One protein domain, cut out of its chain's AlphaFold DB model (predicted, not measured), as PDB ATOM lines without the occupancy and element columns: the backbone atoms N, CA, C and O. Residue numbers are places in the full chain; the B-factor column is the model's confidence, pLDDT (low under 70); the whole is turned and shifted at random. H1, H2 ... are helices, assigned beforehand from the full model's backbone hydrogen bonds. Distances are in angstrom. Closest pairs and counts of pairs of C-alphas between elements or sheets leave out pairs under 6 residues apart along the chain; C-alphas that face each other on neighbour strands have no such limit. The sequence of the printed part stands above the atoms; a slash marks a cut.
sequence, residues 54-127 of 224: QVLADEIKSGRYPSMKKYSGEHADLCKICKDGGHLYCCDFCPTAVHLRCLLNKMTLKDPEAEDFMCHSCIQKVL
ATOM      1  N   GLN A  54      19.494  14.756  -4.673       91.69
ATOM      2  CA  GLN A  54      19.755  13.340  -4.947       91.69
ATOM      3  C   GLN A  54      19.265  12.462  -3.796       91.69
ATOM      4  O   GLN A  54      18.485  11.534  -3.995       91.69
ATOM      5  N   VAL A  55      19.579  12.853  -2.555       92.69
ATOM      6  CA  VAL A  55      19.089  12.144  -1.362       92.69
ATOM      7  C   VAL A  55      17.557  12.101  -1.318       92.69
ATOM      8  O   VAL A  55      16.970  11.092  -0.927       92.69
ATOM      9  N   LEU A  56      16.882  13.192  -1.694       92.69
ATOM     10  CA  LEU A  56      15.416  13.221  -1.715       92.69
ATOM     11  C   LEU A  56      14.841  12.348  -2.837       92.69
ATOM     12  O   LEU A  56      13.821  11.690  -2.619       92.69
ATOM     13  N   ALA A  57      15.480  12.326  -4.007       92.25
ATOM     14  CA  ALA A  57      15.097  11.463  -5.116       92.25
ATOM     15  C   ALA A  57      15.253   9.980  -4.742       92.25
ATOM     16  O   ALA A  57      14.317   9.202  -4.940       92.25
ATOM     17  N   ASP A  58      16.358   9.601  -4.100       92.38
ATOM     18  CA  ASP A  58      16.616   8.235  -3.634       92.38
ATOM     19  C   ASP A  58      15.630   7.780  -2.549       92.38
ATOM     20  O   ASP A  58      15.163   6.637  -2.551       92.38
ATOM     21  N   GLU A  59      15.214   8.673  -1.642       92.81
ATOM     22  CA  GLU A  59      14.135   8.365  -0.694       92.81
ATOM     23  C   GLU A  59      12.810   8.053  -1.406       92.81
ATOM     24  O   GLU A  59      12.042   7.196  -0.963       92.81
ATOM     25  N   ILE A  60      12.516   8.739  -2.512       92.50
ATOM     26  CA  ILE A  60      11.312   8.454  -3.297       92.50
ATOM     27  C   ILE A  60      11.471   7.124  -4.044       92.50
ATOM     28  O   ILE A  60      10.566   6.291  -3.979       92.50
ATOM     29  N   LYS A  61      12.621   6.891  -4.692       91.19
ATOM     30  CA  LYS A  61      12.927   5.647  -5.423       91.19
ATOM     31  C   LYS A  61      12.910   4.414  -4.516       91.19
ATOM     32  O   LYS A  61      12.383   3.380  -4.911       91.19
ATOM     33  N   SER A  62      13.393   4.537  -3.280       92.75
ATOM     34  CA  SER A  62      13.336   3.473  -2.260       92.75
ATOM     35  C   SER A  62      11.926   3.194  -1.719       92.75
ATOM     36  O   SER A  62      11.746   2.313  -0.881       92.75
ATOM     37  N   GLY A  63      10.905   3.928  -2.174       91.06
ATOM     38  CA  GLY A  63       9.514   3.687  -1.795       91.06
ATOM     39  C   GLY A  63       9.124   4.247  -0.426       91.06
ATOM     40  O   GLY A  63       8.016   3.982   0.043       91.06
ATOM     41  N   ARG A  64       9.968   5.081   0.205       91.12
ATOM     42  CA  ARG A  64       9.642   5.740   1.488       91.12
ATOM     43  C   ARG A  64       8.373   6.595   1.397       91.12
ATOM     44  O   ARG A  64       7.667   6.772   2.392       91.12
ATOM     45  N   TYR A  65       8.059   7.115   0.208       91.81
ATOM     46  CA  TYR A  65       6.864   7.918  -0.058       91.81
ATOM     47  C   TYR A  65       6.011   7.315  -1.192       91.81
ATOM     48  O   TYR A  65       6.064   7.817  -2.311       91.81
ATOM     49  N   PRO A  66       5.136   6.324  -0.920       89.19
ATOM     50  CA  PRO A  66       4.368   5.615  -1.959       89.19
ATOM     51  C   PRO A  66       3.483   6.504  -2.850       89.19
ATOM     52  O   PRO A  66       3.149   6.145  -3.976       89.19
ATOM     53  N   SER A  67       3.093   7.678  -2.344       90.25
ATOM     54  CA  SER A  67       2.284   8.660  -3.075       90.25
ATOM     55  C   SER A  67       3.079   9.516  -4.068       90.25
ATOM     56  O   SER A  67       2.484  10.346  -4.747       90.25
ATOM     57  N   MET A  68       4.409   9.424  -4.078       91.38
ATOM     58  CA  MET A  68       5.286  10.169  -4.982       91.38
ATOM     59  C   MET A  68       5.982   9.153  -5.880       91.38
ATOM     60  O   MET A  68       6.633   8.240  -5.386       91.38
ATOM     61  N   LYS A  69       5.816   9.290  -7.192       90.00
ATOM     62  CA  LYS A  69       6.423   8.411  -8.196       90.00
ATOM     63  C   LYS A  69       7.047   9.270  -9.285       90.00
ATOM     64  O   LYS A  69       6.678  10.440  -9.413       90.00
ATOM     65  N   LYS A  70       7.971   8.685 -10.050       91.69
ATOM     66  CA  LYS A  70       8.524   9.346 -11.231       91.69
ATOM     67  C   LYS A  70       7.384   9.649 -12.208       91.69
ATOM     68  O   LYS A  70       6.514   8.810 -12.441       91.69
ATOM     69  N   TYR A  71       7.352  10.878 -12.691       93.44
ATOM     70  CA  TYR A  71       6.393  11.395 -13.645       93.44
ATOM     71  C   TYR A  71       6.988  11.257 -15.046       93.44
ATOM     72  O   TYR A  71       8.109  11.693 -15.288       93.44
ATOM     73  N   SER A  72       6.234  10.638 -15.952       91.38
ATOM     74  CA  SER A  72       6.675  10.330 -17.322       91.38
ATOM     75  C   SER A  72       5.786  10.963 -18.394       91.38
ATOM     76  O   SER A  72       5.868  10.579 -19.554       91.38
ATOM     77  N   GLY A  73       4.890  11.873 -18.004       92.31
ATOM     78  CA  GLY A  73       4.043  12.601 -18.947       92.31
ATOM     79  C   GLY A  73       4.703  13.883 -19.445       92.31
ATOM     80  O   GLY A  73       5.864  14.154 -19.151       92.31
ATOM     81  N   GLU A  74       3.921  14.696 -20.148       93.50
ATOM     82  CA  GLU A  74       4.348  16.006 -20.639       93.50
ATOM     83  C   GLU A  74       4.513  17.014 -19.493       93.50
ATOM     84  O   GLU A  74       3.748  17.015 -18.516       93.50
ATOM     85  N   HIS A  75       5.518  17.879 -19.619       94.25
ATOM     86  CA  HIS A  75       5.822  18.946 -18.670       94.25
ATOM     87  C   HIS A  75       5.345  20.295 -19.204       94.25
ATOM     88  O   HIS A  75       5.170  20.485 -20.398       94.25
ATOM     89  N   ALA A  76       5.125  21.247 -18.303       94.38
ATOM     90  CA  ALA A  76       4.685  22.586 -18.670       94.38
ATOM     91  C   ALA A  76       5.791  23.392 -19.375       94.38
ATOM     92  O   ALA A  76       6.900  23.491 -18.856       94.38
ATOM     93  N   ASP A  77       5.431  24.093 -20.451       93.44
ATOM     94  CA  ASP A  77       6.339  24.960 -21.228       93.44
ATOM     95  C   ASP A  77       6.615  26.326 -20.579       93.44
ATOM     96  O   ASP A  77       7.389  27.139 -21.086       93.44
ATOM     97  N   LEU A  78       5.959  26.608 -19.451       95.44
ATOM     98  CA  LEU A  78       6.086  27.857 -18.710       95.44
ATOM     99  C   LEU A  78       6.593  27.590 -17.298       95.44
ATOM    100  O   LEU A  78       6.148  26.667 -16.609       95.44
ATOM    101  N   CYS A  79       7.472  28.468 -16.820       95.00
ATOM    102  CA  CYS A  79       7.987  28.387 -15.467       95.00
ATOM    103  C   CYS A  79       6.856  28.483 -14.442       95.00
ATOM    104  O   CYS A  79       6.139  29.482 -14.380       95.00
ATOM    105  N   LYS A  80       6.764  27.521 -13.518       93.69
ATOM    106  CA  LYS A  80       5.754  27.574 -12.447       93.69
ATOM    107  C   LYS A  80       5.856  28.821 -11.545       93.69
ATOM    108  O   LYS A  80       4.876  29.163 -10.884       93.69
ATOM    109  N   ILE A  81       7.025  29.467 -11.489       92.62
ATOM    110  CA  ILE A  81       7.319  30.593 -10.588       92.62
ATOM    111  C   ILE A  81       7.100  31.941 -11.283       92.62
ATOM    112  O   ILE A  81       6.308  32.737 -10.786       92.62
ATOM    113  N   CYS A  82       7.789  32.208 -12.400       93.81
ATOM    114  CA  CYS A  82       7.680  33.489 -13.113       93.81
ATOM    115  C   CYS A  82       6.634  33.493 -14.236       93.81
ATOM    116  O   CYS A  82       6.233  34.566 -14.656       93.81
ATOM    117  N   LYS A  83       6.121  32.323 -14.642       93.38
ATOM    118  CA  LYS A  83       5.158  32.137 -15.746       93.38
ATOM    119  C   LYS A  83       5.687  32.491 -17.139       93.38
ATOM    120  O   LYS A  83       4.899  32.542 -18.075       93.38
ATOM    121  N   ASP A  84       7.000  32.628 -17.275       94.50
ATOM    122  CA  ASP A  84       7.666  32.836 -18.557       94.50
ATOM    123  C   ASP A  84       8.244  31.521 -19.090       94.50
ATOM    124  O   ASP A  84       8.623  30.636 -18.311       94.50
ATOM    125  N   GLY A  85       8.306  31.405 -20.416       92.56
ATOM    126  CA  GLY A  85       9.023  30.334 -21.109       92.56
ATOM    127  C   GLY A  85      10.533  30.594 -21.175       92.56
ATOM    128  O   GLY A  85      11.017  31.632 -20.724       92.56
ATOM    129  N   GLY A  86      11.281  29.649 -21.745       91.25
ATOM    130  CA  GLY A  86      12.736  29.733 -21.890       91.25
ATOM    131  C   GLY A  86      13.421  28.409 -21.560       91.25
ATOM    132  O   GLY A  86      12.887  27.340 -21.844       91.25
ATOM    133  N   HIS A  87      14.601  28.473 -20.938       90.19
ATOM    134  CA  HIS A  87      15.349  27.283 -20.522       90.19
ATOM    135  C   HIS A  87      14.846  26.752 -19.169       90.19
ATOM    136  O   HIS A  87      15.345  27.117 -18.095       90.19
ATOM    137  N   LEU A  88      13.835  25.887 -19.218       93.31
ATOM    138  CA  LEU A  88      13.198  25.302 -18.041       93.31
ATOM    139  C   LEU A  88      13.756  23.912 -17.721       93.31
ATOM    140  O   LEU A  88      14.057  23.130 -18.612       93.31
ATOM    141  N   TYR A  89      13.832  23.596 -16.429       92.94
ATOM    142  CA  TYR A  89      14.160  22.265 -15.924       92.94
ATOM    143  C   TYR A  89      12.875  21.525 -15.561       92.94
ATOM    144  O   TYR A  89      12.050  22.026 -14.781       92.94
ATOM    145  N   CYS A  90      12.712  20.333 -16.128       93.81
ATOM    146  CA  CYS A  90      11.572  19.453 -15.908       93.81
ATOM    147  C   CYS A  90      11.694  18.740 -14.561       93.81
ATOM    148  O   CYS A  90      12.727  18.161 -14.249       93.81
ATOM    149  N   CYS A  91      10.637  18.772 -13.748       94.50
ATOM    150  CA  CYS A  91      10.600  18.003 -12.508       94.50
ATOM    151  C   CYS A  91      10.343  16.518 -12.796       94.50
ATOM    152  O   CYS A  91       9.364  16.179 -13.461       94.50
ATOM    153  N   ASP A  92      11.122  15.627 -12.191       94.50
ATOM    154  CA  ASP A  92      10.939  14.179 -12.340       94.50
ATOM    155  C   ASP A  92       9.710  13.631 -11.614       94.50
ATOM    156  O   ASP A  92       9.353  12.477 -11.800       94.50
ATOM    157  N   PHE A  93       9.047  14.415 -10.761       94.12
ATOM    158  CA  PHE A  93       7.964  13.923  -9.895       94.12
ATOM    159  C   PHE A  93       6.627  14.637 -10.113       94.12
ATOM    160  O   PHE A  93       5.658  14.365  -9.399       94.12
ATOM    161  N   CYS A  94       6.558  15.599 -11.036       95.06
ATOM    162  CA  CYS A  94       5.322  16.311 -11.361       95.06
ATOM    163  C   CYS A  94       5.413  17.008 -12.734       95.06
ATOM    164  O   CYS A  94       6.517  17.274 -13.195       95.06
ATOM    165  N   PRO A  95       4.281  17.405 -13.348       95.44
ATOM    166  CA  PRO A  95       4.256  18.017 -14.685       95.44
ATOM    167  C   PRO A  95       4.827  19.441 -14.757       95.44
ATOM    168  O   PRO A  95       4.661  20.128 -15.757       95.44
ATOM    169  N   THR A  96       5.432  19.971 -13.694       95.00
ATOM    170  CA  THR A  96       5.894  21.366 -13.696       95.00
ATOM    171  C   THR A  96       7.323  21.471 -14.189       95.00
ATOM    172  O   THR A  96       8.173  20.705 -13.733       95.00
ATOM    173  N   ALA A  97       7.605  22.513 -14.963       95.62
ATOM    174  CA  ALA A  97       8.962  22.952 -15.238       95.62
ATOM    175  C   ALA A  97       9.260  24.292 -14.541       95.62
ATOM    176  O   ALA A  97       8.369  25.117 -14.289       95.62
ATOM    177  N   VAL A  98      10.516  24.499 -14.149       94.94
ATOM    178  CA  VAL A  98      10.970  25.721 -13.467       94.94
ATOM    179  C   VAL A  98      12.341  26.152 -13.969       94.94
ATOM    180  O   VAL A  98      13.174  25.320 -14.301       94.94
ATOM    181  N   HIS A  99      12.616  27.456 -13.975       94.38
ATOM    182  CA  HIS A  99      13.978  27.936 -14.181       94.38
ATOM    183  C   HIS A  99      14.836  27.583 -12.964       94.38
ATOM    184  O   HIS A  99      14.396  27.766 -11.821       94.38
ATOM    185  N   LEU A 100      16.090  27.199 -13.202       91.50
ATOM    186  CA  LEU A 100      17.045  26.934 -12.129       91.50
ATOM    187  C   LEU A 100      17.244  28.162 -11.233       91.50
ATOM    188  O   LEU A 100      17.187  28.068 -10.010       91.50
ATOM    189  N   ARG A 101      17.361  29.352 -11.835       90.12
ATOM    190  CA  ARG A 101      17.461  30.620 -11.096       90.12
ATOM    191  C   ARG A 101      16.236  30.876 -10.218       90.12
ATOM    192  O   ARG A 101      16.379  31.282  -9.068       90.12
ATOM    193  N   CYS A 102      15.033  30.634 -10.741       91.31
ATOM    194  CA  CYS A 102      13.806  30.820  -9.972       91.31
ATOM    195  C   CYS A 102      13.725  29.844  -8.793       91.31
ATOM    196  O   CYS A 102      13.231  30.227  -7.732       91.31
ATOM    197  N   LEU A 103      14.223  28.614  -8.963       90.25
ATOM    198  CA  LEU A 103      14.317  27.631  -7.890       90.25
ATOM    199  C   LEU A 103      15.329  28.065  -6.819       90.25
ATOM    200  O   LEU A 103      14.969  28.141  -5.644       90.25
ATOM    201  N   LEU A 104      16.543  28.442  -7.230       88.00
ATOM    202  CA  LEU A 104      17.621  28.871  -6.332       88.00
ATOM    203  C   LEU A 104      17.275  30.139  -5.531       88.00
ATOM    204  O   LEU A 104      17.690  30.293  -4.387       88.00
ATOM    205  N   ASN A 105      16.436  31.021  -6.079       88.00
ATOM    206  CA  ASN A 105      15.924  32.186  -5.349       88.00
ATOM    207  C   ASN A 105      15.000  31.812  -4.174       88.00
ATOM    208  O   ASN A 105      14.770  32.631  -3.282       88.00
ATOM    209  N   LYS A 106      14.404  30.613  -4.188       85.69
ATOM    210  CA  LYS A 106      13.506  30.125  -3.129       85.69
ATOM    211  C   LYS A 106      14.198  29.171  -2.161       85.69
ATOM    212  O   LYS A 106      13.692  28.997  -1.056       85.69
ATOM    213  N   MET A 107      15.286  28.524  -2.573       86.19
ATOM    214  CA  MET A 107      15.989  27.530  -1.766       86.19
ATOM    215  C   MET A 107      17.420  27.305  -2.242       86.19
ATOM    216  O   MET A 107      17.698  27.390  -3.431       86.19
ATOM    217  N   THR A 108      18.305  26.939  -1.322       87.62
ATOM    218  CA  THR A 108      19.697  26.610  -1.642       87.62
ATOM    219  C   THR A 108      19.822  25.112  -1.908       87.62
ATOM    220  O   THR A 108      19.479  24.302  -1.045       87.62
ATOM    221  N   LEU A 109      20.306  24.742  -3.093       87.75
ATOM    222  CA  LEU A 109      20.582  23.354  -3.469       87.75
ATOM    223  C   LEU A 109      22.086  23.090  -3.415       87.75
ATOM    224  O   LEU A 109      22.867  23.996  -3.703       87.75
ATOM    225  N   LYS A 110      22.474  21.868  -3.046       85.88
ATOM    226  CA  LYS A 110      23.873  21.428  -3.069       85.88
ATOM    227  C   LYS A 110      24.372  21.279  -4.507       85.88
ATOM    228  O   LYS A 110      25.290  21.985  -4.901       85.88
ATOM    229  N   ASP A 111      23.680  20.443  -5.280       84.81
ATOM    230  CA  ASP A 111      23.981  20.159  -6.681       84.81
ATOM    231  C   ASP A 111      22.761  20.534  -7.542       84.81
ATOM    232  O   ASP A 111      21.747  19.831  -7.528       84.81
ATOM    233  N   PRO A 112      22.795  21.692  -8.230       74.12
ATOM    234  CA  PRO A 112      21.638  22.230  -8.946       74.12
ATOM    235  C   PRO A 112      21.328  21.521 -10.277       74.12
ATOM    236  O   PRO A 112      20.190  21.586 -10.734       74.12
ATOM    237  N   GLU A 113      22.316  20.850 -10.874       76.69
ATOM    238  CA  GLU A 113      22.227  20.129 -12.160       76.69
ATOM    239  C   GLU A 113      22.229  18.604 -11.967       76.69
ATOM    240  O   GLU A 113      22.738  17.846 -12.786       76.69
ATOM    241  N   ALA A 114      21.688  18.150 -10.838       76.06
ATOM    242  CA  ALA A 114      21.498  16.738 -10.543       76.06
ATOM    243  C   ALA A 114      20.712  16.011 -11.656       76.06
ATOM    244  O   ALA A 114      19.778  16.574 -12.225       76.06
ATOM    245  N   GLU A 115      21.067  14.745 -11.908       80.25
ATOM    246  CA  GLU A 115      20.380  13.869 -12.872       80.25
ATOM    247  C   GLU A 115      18.879  13.733 -12.575       80.25
ATOM    248  O   GLU A 115      18.072  13.762 -13.501       80.25
ATOM    249  N   ASP A 116      18.502  13.648 -11.292       87.50
ATOM    250  CA  ASP A 116      17.106  13.719 -10.866       87.50
ATOM    251  C   ASP A 116      16.779  15.120 -10.337       87.50
ATOM    252  O   ASP A 116      17.215  15.527  -9.252       87.50
ATOM    253  N   PHE A 117      15.966  15.864 -11.085       92.00
ATOM    254  CA  PHE A 117      15.603  17.238 -10.763       92.00
ATOM    255  C   PHE A 117      14.236  17.326 -10.077       92.00
ATOM    256  O   PHE A 117      13.228  16.750 -10.497       92.00
ATOM    257  N   MET A 118      14.160  18.137  -9.019       93.50
ATOM    258  CA  MET A 118      12.934  18.345  -8.249       93.50
ATOM    259  C   MET A 118      12.547  19.820  -8.183       93.50
ATOM    260  O   MET A 118      13.329  20.676  -7.776       93.50
ATOM    261  N   CYS A 119      11.283  20.131  -8.477       94.00
ATOM    262  CA  CYS A 119      10.768  21.483  -8.277       94.00
ATOM    263  C   CYS A 119      10.577  21.810  -6.784       94.00
ATOM    264  O   CYS A 119      10.392  20.923  -5.942       94.00
ATOM    265  N   HIS A 120      10.509  23.107  -6.462       92.81
ATOM    266  CA  HIS A 120      10.315  23.610  -5.096       92.81
ATOM    267  C   HIS A 120       9.152  22.924  -4.361       92.81
ATOM    268  O   HIS A 120       9.277  22.545  -3.199       92.81
ATOM    269  N   SER A 121       8.021  22.726  -5.044       93.31
ATOM    270  CA  SER A 121       6.839  22.102  -4.446       93.31
ATOM    271  C   SER A 121       7.060  20.629  -4.103       93.31
ATOM    272  O   SER A 121       6.595  20.180  -3.056       93.31
ATOM    273  N   CYS A 122       7.750  19.867  -4.955       93.88
ATOM    274  CA  CYS A 122       8.065  18.465  -4.676       93.88
ATOM    275  C   CYS A 122       9.055  18.345  -3.518       93.88
ATOM    276  O   CYS A 122       8.817  17.558  -2.605       93.88
ATOM    277  N   ILE A 123      10.088  19.190  -3.494       93.00
ATOM    278  CA  ILE A 123      11.052  19.233  -2.391       93.00
ATOM    279  C   ILE A 123      10.342  19.547  -1.067       93.00
ATOM    280  O   ILE A 123      10.466  18.794  -0.105       93.00
ATOM    281  N   GLN A 124       9.522  20.604  -1.019       93.19
ATOM    282  CA  GLN A 124       8.769  20.970   0.188       93.19
ATOM    283  C   GLN A 124       7.846  19.841   0.660       93.19
ATOM    284  O   GLN A 124       7.785  19.549   1.854       93.19
ATOM    285  N   LYS A 125       7.166  19.141  -0.260       93.88
ATOM    286  CA  LYS A 125       6.341  17.972   0.089       93.88
ATOM    287  C   LYS A 125       7.157  16.889   0.795       93.88
ATOM    288  O   LYS A 125       6.672  16.342   1.786       93.88
ATOM    289  N   VAL A 126       8.361  16.579   0.312       93.56
ATOM    290  CA  VAL A 126       9.238  15.582   0.947       93.56
ATOM    291  C   VAL A 126       9.716  16.074   2.308       93.56
ATOM    292  O   VAL A 126       9.547  15.371   3.303       93.56
ATOM    293  N   LEU A 127      10.218  17.307   2.393       92.88
ATOM    294  CA  LEU A 127      10.710  17.879   3.648       92.88
ATOM    295  C   LEU A 127       9.617  17.941   4.724       92.88
ATOM    296  O   LEU A 127       9.851  17.561   5.868       92.88
TER     297      LEU A 127
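Overview. This is residues 54 to 127 of the 224 residues of the protein "Hypothetical protein" of Cyclophora tenuis (UniProt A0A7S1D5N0). This domain has little regular structure: three short helices are joined by long loops, with H1 towards one end, H2 towards the other and H3 between them. From H1 the chain loops out to the far end near Asp 84 and folds back, residues 89 to 90 pairing antiparallel with residues 97 to 98. The printed part has 74 residues, 21 of them in H1, H2 and H3, with no named strand; the class is all helix. It is compact, with a radius of gyration of the C-alphas of 11.8 A, and spans 34 by 27 by 19 A.

Arrangement. H1, residues 54 to 61, and H3, residues 120 to 127, are close but not clearly touching; their closest C-alphas, those of Leu 56 and Val 126, are 7.1 A apart. Their lines are about perpendicular, at 74 degrees. H2, residues 100 to 104, is close to H3 but not clearly touching; the closest C-alphas, those of Leu 103 and His 120, are 6.3 A apart. H1 and H2 are apart. In H1, H2 and H3 every O i to N i+4 pair is within hydrogen-bond range.

Along the chain. H1 begins at C-alpha 54 (19.755, 13.340, -4.947) and is 10.3 A long. H2 is 6.1 A long. H3 is 10.5 A long and ends at C-alpha 127 (10.710, 17.879, 3.648).

Size, cuts and confidence. The C-alphas farthest apart, of Ser 62 and Asp 84, are 34.1 A apart. Both links are long, with 38 and 15 residues. The printed part has no cut, and no printed residue is under 70 in pLDDT.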